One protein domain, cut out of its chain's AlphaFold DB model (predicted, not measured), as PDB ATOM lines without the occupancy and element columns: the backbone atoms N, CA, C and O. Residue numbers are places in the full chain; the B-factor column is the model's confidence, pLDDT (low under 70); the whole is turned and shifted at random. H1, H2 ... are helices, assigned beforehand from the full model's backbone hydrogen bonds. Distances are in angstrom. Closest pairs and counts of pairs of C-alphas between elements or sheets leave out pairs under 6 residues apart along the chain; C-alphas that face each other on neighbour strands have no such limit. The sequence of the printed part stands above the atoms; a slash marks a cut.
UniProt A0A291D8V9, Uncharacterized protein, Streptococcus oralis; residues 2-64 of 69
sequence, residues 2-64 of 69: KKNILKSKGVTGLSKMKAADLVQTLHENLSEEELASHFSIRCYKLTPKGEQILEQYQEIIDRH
ATOM      1  N   LYS A   2     155.159 178.597  93.741       77.06
ATOM      2  CA  LYS A   2     154.917 178.683  92.277       77.06
ATOM      3  C   LYS A   2     154.093 179.907  91.838       77.06
ATOM      4  O   LYS A   2     154.516 180.667  90.981       77.06
ATOM      5  N   LYS A   3     152.962 180.160  92.511       82.69
ATOM      6  CA  LYS A   3     152.119 181.341  92.246       82.69
ATOM      7  C   LYS A   3     152.823 182.675  92.532       82.69
ATOM      8  O   LYS A   3     152.484 183.659  91.902       82.69
ATOM      9  N   ASN A   4     153.780 182.728  93.459       82.88
ATOM     10  CA  ASN A   4     154.478 183.975  93.798       82.88
ATOM     11  C   ASN A   4     155.509 184.340  92.724       82.88
ATOM     12  O   ASN A   4     155.581 185.501  92.352       82.88
ATOM     13  N   ILE A   5     156.215 183.340  92.188       83.50
ATOM     14  CA  ILE A   5     157.152 183.499  91.061       83.50
ATOM     15  C   ILE A   5     156.399 183.971  89.804       83.50
ATOM     16  O   ILE A   5     156.820 184.887  89.107       83.50
ATOM     17  N   LEU A   6     155.220 183.397  89.545       84.12
ATOM     18  CA  LEU A   6     154.363 183.832  88.439       84.12
ATOM     19  C   LEU A   6     153.798 185.249  88.657       84.12
ATOM     20  O   LEU A   6     153.723 186.032  87.715       84.12
ATOM     21  N   LYS A   7     153.455 185.616  89.901       85.69
ATOM     22  CA  LYS A   7     153.024 186.982  90.245       85.69
ATOM     23  C   LYS A   7     154.131 188.015  90.066       85.69
ATOM     24  O   LYS A   7     153.837 189.088  89.556       85.69
ATOM     25  N   SER A   8     155.377 187.715  90.450       82.12
ATOM     26  CA  SER A   8     156.502 188.637  90.226       82.12
ATOM     27  C   SER A   8     156.765 188.881  88.741       82.12
ATOM     28  O   SER A   8     157.277 189.935  88.389       82.12
ATOM     29  N   LYS A   9     156.351 187.949  87.872       80.69
ATOM     30  CA  LYS A   9     156.404 188.098  86.413       80.69
ATOM     31  C   LYS A   9     155.143 188.732  85.797       80.69
ATOM     32  O   LYS A   9     155.069 188.894  84.587       80.69
ATOM     33  N   GLY A  10     154.149 189.098  86.611       81.62
ATOM     34  CA  GLY A  10     152.919 189.755  86.153       81.62
ATOM     35  C   GLY A  10     151.826 188.817  85.626       81.62
ATOM     36  O   GLY A  10     150.846 189.289  85.052       81.62
ATOM     37  N   VAL A  11     151.938 187.499  85.831       81.88
ATOM     38  CA  VAL A  11     150.921 186.536  85.377       81.88
ATOM     39  C   VAL A  11     149.658 186.644  86.241       81.88
ATOM     40  O   VAL A  11     149.697 186.510  87.470       81.88
ATOM     41  N   THR A  12     148.513 186.865  85.595       82.31
ATOM     42  CA  THR A  12     147.196 187.007  86.236       82.31
ATOM     43  C   THR A  12     146.374 185.708  86.133       82.31
ATOM     44  O   THR A  12     146.784 184.746  85.494       82.31
ATOM     45  N   GLY A  13     145.236 185.606  86.834       83.38
ATOM     46  CA  GLY A  13     144.351 184.422  86.745       83.38
ATOM     47  C   GLY A  13     144.776 183.180  87.553       83.38
ATOM     48  O   GLY A  13     144.099 182.153  87.526       83.38
ATOM     49  N   LEU A  14     145.836 183.280  88.361       82.12
ATOM     50  CA  LEU A  14     146.446 182.164  89.109       82.12
ATOM     51  C   LEU A  14     145.545 181.504  90.175       82.12
ATOM     52  O   LEU A  14     145.906 180.468  90.744       82.12
ATOM     53  N   SER A  15     144.409 182.106  90.533       81.00
ATOM     54  CA  SER A  15     143.486 181.568  91.542       81.00
ATOM     55  C   SER A  15     142.700 180.358  91.035       81.00
ATOM     56  O   SER A  15     142.437 179.459  91.830       81.00
ATOM     57  N   LYS A  16     142.391 180.303  89.733       84.75
ATOM     58  CA  LYS A  16     141.601 179.227  89.105       84.75
ATOM     59  C   LYS A  16     142.447 178.090  88.516       84.75
ATOM     60  O   LYS A  16     141.903 177.035  88.215       84.75
ATOM     61  N   MET A  17     143.755 178.296  88.356       86.94
ATOM     62  CA  MET A  17     144.662 177.319  87.745       86.94
ATOM     63  C   MET A  17     144.897 176.099  88.636       86.94
ATOM     64  O   MET A  17     145.153 176.237  89.843       86.94
ATOM     65  N   LYS A  18     144.872 174.910  88.025       86.88
ATOM     66  CA  LYS A  18     145.249 173.655  88.686       86.88
ATOM     67  C   LYS A  18     146.768 173.568  88.829       86.88
ATOM     68  O   LYS A  18     147.527 174.322  88.227       86.88
ATOM     69  N   ALA A  19     147.230 172.626  89.647       82.38
ATOM     70  CA  ALA A  19     148.660 172.436  89.887       82.38
ATOM     71  C   ALA A  19     149.450 172.116  88.605       82.38
ATOM     72  O   ALA A  19     150.580 172.583  88.479       82.38
ATOM     73  N   ALA A  20     148.852 171.365  87.672       85.31
ATOM     74  CA  ALA A  20     149.442 171.059  86.369       85.31
ATOM     75  C   ALA A  20     149.582 172.322  85.508       85.31
ATOM     76  O   ALA A  20     150.683 172.632  85.062       85.31
ATOM     77  N   ASP A  21     148.509 173.110  85.393       85.56
ATOM     78  CA  ASP A  21     148.503 174.369  84.639       85.56
ATOM     79  C   ASP A  21     149.563 175.340  85.172       85.56
ATOM     80  O   ASP A  21     150.298 175.942  84.404       85.56
ATOM     81  N   LEU A  22     149.722 175.440  86.498       84.62
ATOM     82  CA  LEU A  22     150.758 176.285  87.103       84.62
ATOM     83  C   LEU A  22     152.179 175.846  86.733       84.62
ATOM     84  O   LEU A  22     153.064 176.691  86.649       84.62
ATOM     85  N   VAL A  23     152.427 174.544  86.574       84.31
ATOM     86  CA  VAL A  23     153.736 174.030  86.142       84.31
ATOM     87  C   VAL A  23     153.955 174.322  84.665       84.31
ATOM     88  O   VAL A  23     155.029 174.793  84.307       84.31
ATOM     89  N   GLN A  24     152.928 174.128  83.839       85.12
ATOM     90  CA  GLN A  24     152.981 174.452  82.418       85.12
ATOM     91  C   GLN A  24     153.268 175.944  82.200       85.12
ATOM     92  O   GLN A  24     154.218 176.304  81.513       85.12
ATOM     93  N   THR A  25     152.541 176.824  82.891       85.81
ATOM     94  CA  THR A  25     152.758 178.273  82.815       85.81
ATOM     95  C   THR A  25     154.144 178.678  83.315       85.81
ATOM     96  O   THR A  25     154.733 179.604  82.765       85.81
ATOM     97  N   LEU A  26     154.696 177.995  84.326       84.94
ATOM     98  CA  LEU A  26     156.082 178.222  84.748       84.94
ATOM     99  C   LEU A  26     157.075 177.869  83.631       84.94
ATOM    100  O   LEU A  26     157.985 178.653  83.392       84.94
ATOM    101  N   HIS A  27     156.890 176.735  82.952       83.06
ATOM    102  CA  HIS A  27     157.745 176.316  81.835       83.06
ATOM    103  C   HIS A  27     157.648 177.249  80.623       83.06
ATOM    104  O   HIS A  27     158.652 177.507  79.972       83.06
ATOM    105  N   GLU A  28     156.455 177.761  80.322       84.75
ATOM    106  CA  GLU A  28     156.232 178.652  79.177       84.75
ATOM    107  C   GLU A  28     156.734 180.075  79.423       84.75
ATOM    108  O   GLU A  28     157.129 180.760  78.484       84.75
ATOM    109  N   ASN A  29     156.689 180.537  80.675       82.56
ATOM    110  CA  ASN A  29     156.968 181.934  80.988       82.56
ATOM    111  C   ASN A  29     158.350 182.165  81.586       82.56
ATOM    112  O   ASN A  29     158.774 183.309  81.548       82.56
ATOM    113  N   LEU A  30     159.045 181.180  82.163       82.75
ATOM    114  CA  LEU A  30     160.345 181.387  82.825       82.75
ATOM    115  C   LEU A  30     161.456 180.577  82.165       82.75
ATOM    116  O   LEU A  30     161.270 179.400  81.856       82.75
ATOM    117  N   SER A  31     162.633 181.196  82.026       81.38
ATOM    118  CA  SER A  31     163.845 180.456  81.672       81.38
ATOM    119  C   SER A  31     164.362 179.665  82.876       81.38
ATOM    120  O   SER A  31     164.016 179.924  84.037       81.38
ATOM    121  N   GLU A  32     165.218 178.680  82.611       75.62
ATOM    122  CA  GLU A  32     165.838 177.898  83.679       75.62
ATOM    123  C   GLU A  32     166.691 178.748  84.626       75.62
ATOM    124  O   GLU A  32     166.727 178.453  85.823       75.62
ATOM    125  N   GLU A  33     167.336 179.805  84.125       78.12
ATOM    126  CA  GLU A  33     168.191 180.684  84.931       78.12
ATOM    127  C   GLU A  33     167.367 181.519  85.915       78.12
ATOM    128  O   GLU A  33     167.703 181.609  87.099       78.12
ATOM    129  N   GLU A  34     166.243 182.078  85.458       79.62
ATOM    130  CA  GLU A  34     165.331 182.838  86.314       79.62
ATOM    131  C   GLU A  34     164.751 181.946  87.410       79.62
ATOM    132  O   GLU A  34     164.676 182.337  88.578       79.62
ATOM    133  N   LEU A  35     164.390 180.711  87.056       80.25
ATOM    134  CA  LEU A  35     163.854 179.767  88.021       80.25
ATOM    135  C   LEU A  35     164.924 179.322  89.027       80.25
ATOM    136  O   LEU A  35     164.603 179.153  90.203       80.25
ATOM    137  N   ALA A  36     166.183 179.172  88.601       78.12
ATOM    138  CA  ALA A  36     167.300 178.820  89.476       78.12
ATOM    139  C   ALA A  36     167.535 179.850  90.587       78.12
ATOM    140  O   ALA A  36     167.837 179.455  91.710       78.12
ATOM    141  N   SER A  37     167.298 181.139  90.324       80.81
ATOM    142  CA  SER A  37     167.436 182.199  91.335       80.81
ATOM    143  C   SER A  37     166.517 182.015  92.557       80.81
ATOM    144  O   SER A  37     166.820 182.488  93.651       80.81
ATOM    145  N   HIS A  38     165.405 181.291  92.391       80.69
ATOM    146  CA  HIS A  38     164.418 181.055  93.443       80.69
ATOM    147  C   HIS A  38     164.696 179.816  94.307       80.69
ATOM    148  O   HIS A  38     163.965 179.589  95.276       80.69
ATOM    149  N   PHE A  39     165.710 179.006  93.984       78.62
ATOM    150  CA  PHE A  39     166.031 177.776  94.713       78.62
ATOM    151  C   PHE A  39     167.505 177.744  95.123       78.62
ATOM    152  O   PHE A  39     168.385 177.929  94.294       78.62
ATOM    153  N   SER A  40     167.793 177.420  96.389       76.81
ATOM    154  CA  SER A  40     169.180 177.256  96.854       76.81
ATOM    155  C   SER A  40     169.864 176.024  96.254       76.81
ATOM    156  O   SER A  40     171.059 176.050  95.989       76.81
ATOM    157  N   ILE A  41     169.109 174.942  96.031       75.12
ATOM    158  CA  ILE A  41     169.559 173.733  95.329       75.12
ATOM    159  C   ILE A  41     168.400 173.280  94.438       75.12
ATOM    160  O   ILE A  41     167.329 172.947  94.945       75.12
ATOM    161  N   ARG A  42     168.592 173.311  93.111       72.25
ATOM    162  CA  ARG A  42     167.529 173.019  92.128       72.25
ATOM    163  C   ARG A  42     167.533 171.565  91.658       72.25
ATOM    164  O   ARG A  42     166.471 170.961  91.555       72.25
ATOM    165  N   CYS A  43     168.704 171.004  91.375       75.69
ATOM    166  CA  CYS A  43     168.848 169.622  90.933       75.69
ATOM    167  C   CYS A  43     170.283 169.124  91.128       75.69
ATOM    168  O   CYS A  43     171.223 169.911  91.236       75.69
ATOM    169  N   TYR A  44     170.434 167.802  91.136       82.75
ATOM    170  CA  TYR A  44     171.719 167.153  90.922       82.75
ATOM    171  C   TYR A  44     171.824 166.807  89.442       82.75
ATOM    172  O   TYR A  44     170.904 166.214  88.878       82.75
ATOM    173  N   LYS A  45     172.937 167.188  88.818       85.62
ATOM    174  CA  LYS A  45     173.271 166.783  87.454       85.62
ATOM    175  C   LYS A  45     174.407 165.774  87.516       85.62
ATOM    176  O   LYS A  45     175.324 165.922  88.326       85.62
ATOM    177  N   LEU A  46     174.342 164.754  86.669       91.69
ATOM    178  CA  LEU A  46     175.464 163.845  86.496       91.69
ATOM    179  C   LEU A  46     176.659 164.600  85.911       91.69
ATOM    180  O   LEU A  46     176.520 165.546  85.136       91.69
ATOM    181  N   THR A  47     177.851 164.188  86.322       93.88
ATOM    182  CA  THR A  47     179.076 164.632  85.658       93.88
ATOM    183  C   THR A  47     179.234 163.866  84.344       93.88
ATOM    184  O   THR A  47     178.705 162.757  84.243       93.88
ATOM    185  N   PRO A  48     180.020 164.364  83.371       94.38
ATOM    186  CA  PRO A  48     180.274 163.631  82.125       94.38
ATOM    187  C   PRO A  48     180.800 162.207  82.363       94.38
ATOM    188  O   PRO A  48     180.428 161.264  81.676       94.38
ATOM    189  N   LYS A  49     181.614 162.022  83.412       95.25
ATOM    190  CA  LYS A  49     182.074 160.697  83.848       95.25
ATOM    191  C   LYS A  49     180.924 159.816  84.347       95.25
ATOM    192  O   LYS A  49     180.920 158.619  84.100       95.25
ATOM    193  N   GLY A  50     179.971 160.395  85.075       92.50
ATOM    194  CA  GLY A  50     178.777 159.687  85.535       92.50
ATOM    195  C   GLY A  50     177.877 159.246  84.380       92.50
ATOM    196  O   GLY A  50     177.366 158.133  84.416       92.50
ATOM    197  N   GLU A  51     177.736 160.080  83.349       94.50
ATOM    198  CA  GLU A  51     176.983 159.745  82.131       94.50
ATOM    199  C   GLU A  51     177.628 158.561  81.389       94.50
ATOM    200  O   GLU A  51     176.954 157.567  81.135       94.50
ATOM    201  N   GLN A  52     178.950 158.592  81.174       94.75
ATOM    202  CA  GLN A  52     179.693 157.487  80.543       94.75
ATOM    203  C   GLN A  52     179.578 156.162  81.311       94.75
ATOM    204  O   GLN A  52     179.470 155.098  80.708       94.75
ATOM    205  N   ILE A  53     179.597 156.211  82.646       94.19
ATOM    206  CA  ILE A  53     179.442 155.012  83.481       94.19
ATOM    207  C   ILE A  53     178.040 154.415  83.318       94.19
ATOM    208  O   ILE A  53     177.910 153.195  83.264       94.19
ATOM    209  N   LEU A  54     176.991 155.237  83.226       92.00
ATOM    210  CA  LEU A  54     175.637 154.718  83.009       92.00
ATOM    211  C   LEU A  54     175.504 154.025  81.652       92.00
ATOM    212  O   LEU A  54     174.909 152.953  81.595       92.00
ATOM    213  N   GLU A  55     176.092 154.593  80.599       91.50
ATOM    214  CA  GLU A  55     176.110 153.971  79.268       91.50
ATOM    215  C   GLU A  55     176.900 152.658  79.256       91.50
ATOM    216  O   GLU A  55     176.469 151.675  78.656       91.50
ATOM    217  N   GLN A  56     178.047 152.623  79.943       95.25
ATOM    218  CA  GLN A  56     178.907 151.442  80.003       95.25
ATOM    219  C   GLN A  56     178.267 150.277  80.772       95.25
ATOM    220  O   GLN A  56     178.519 149.127  80.422       95.25
ATOM    221  N   TYR A  57     177.477 150.571  81.809       93.69
ATOM    222  CA  TYR A  57     176.881 149.576  82.708       93.69
ATOM    223  C   TYR A  57     175.348 149.544  82.617       93.69
ATOM    224  O   TYR A  57     174.639 149.393  83.624       93.69
ATOM    225  N   GLN A  58     174.819 149.696  81.403       91.00
ATOM    226  CA  GLN A  58     173.383 149.709  81.130       91.00
ATOM    227  C   GLN A  58     172.689 148.411  81.596       91.00
ATOM    228  O   GLN A  58     171.548 148.437  82.063       91.00
ATOM    229  N   GLU A  59     173.399 147.282  81.576       92.44
ATOM    230  CA  GLU A  59     172.904 145.977  82.014       92.44
ATOM    231  C   GLU A  59     172.538 145.930  83.506       92.44
ATOM    232  O   GLU A  59     171.663 145.160  83.915       92.44
ATOM    233  N   ILE A  60     173.182 146.760  84.335       90.12
ATOM    234  CA  ILE A  60     172.861 146.877  85.764       90.12
ATOM    235  C   ILE A  60     171.517 147.592  85.935       90.12
ATOM    236  O   ILE A  60     170.701 147.186  86.764       90.12
ATOM    237  N   ILE A  61     171.275 148.624  85.122       87.62
ATOM    238  CA  ILE A  61     170.021 149.385  85.107       87.62
ATOM    239  C   ILE A  61     168.874 148.480  84.654       87.62
ATOM    240  O   ILE A  61     167.810 148.473  85.271       87.62
ATOM    241  N   ASP A  62     169.102 147.677  83.615       88.50
ATOM    242  CA  ASP A  62     168.088 146.782  83.057       88.50
ATOM    243  C   ASP A  62     167.734 145.610  83.978       88.50
ATOM    244  O   ASP A  62     166.601 145.128  83.951       88.50
ATOM    245  N   ARG A  63     168.663 145.181  84.840       92.81
ATOM    246  CA  ARG A  63     168.388 144.173  85.875       92.81
ATOM    247  C   ARG A  63     167.451 144.699  86.965       92.81
ATOM    248  O   ARG A  63     166.812 143.902  87.654       92.81
ATOM    249  N   HIS A  64     167.390 146.014  87.167       87.12
ATOM    250  CA  HIS A  64     166.561 146.592  88.213       87.12
ATOM    251  C   HIS A  64     165.101 146.704  87.746       87.12
ATOM    252  O   HIS A  64     164.848 147.163  86.630       87.12
TER     253      HIS A  64
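What this domain is: This is residues 2 to 64 of the 69 residues of an uncharacterized protein of Streptococcus oralis (UniProt A0A291D8V9). H2, the longest helix, packs with H1 in a small loose head, with H3 nearby; a long link then leads to a far arm, H4 and H5, where residues 47 to 53 and 55 to 64 stick out free. The printed part has 63 residues with five named helices, H1 to H5 in order, and no named strand: all helix. It is extended, radius of gyration of the C-alphas 17.7 A, spanning 48 by 23 by 17 A.

How they stand to each other: H2, residues 19 to 29, touches H1, residues 2 to 8, closest at the C-alphas of Leu 26 and Leu 6, 6.9 A; they run the same way at a steep tilt of 39 degrees. H3, residues 32 to 36, is apart from H2 and only just apart from H1, closest C-alphas 8.3 A. H4, residues 48 to 56, and H5, residues 58 to 63, meet only through their tight link, and both are apart from H1, H2 and H3. In these five helices every O i to N i+4 pair is within hydrogen-bond range.

Where its parts are: H2 runs 15.4 A from C-alpha 19 at (148.660, 172.436, 89.887), H4 12.4 A, H1 10.3 A, H3 6.0 A, and H5 8.8 A to C-alpha 63 at (168.388, 144.173, 85.875).

The domain as a whole: The C-alphas farthest apart, of Thr 12 and Glu 59, are 48.6 A apart. The link H3 to H4 is long, 11 residues. The printed part has no cut, and no printed residue is under pLDDT 70.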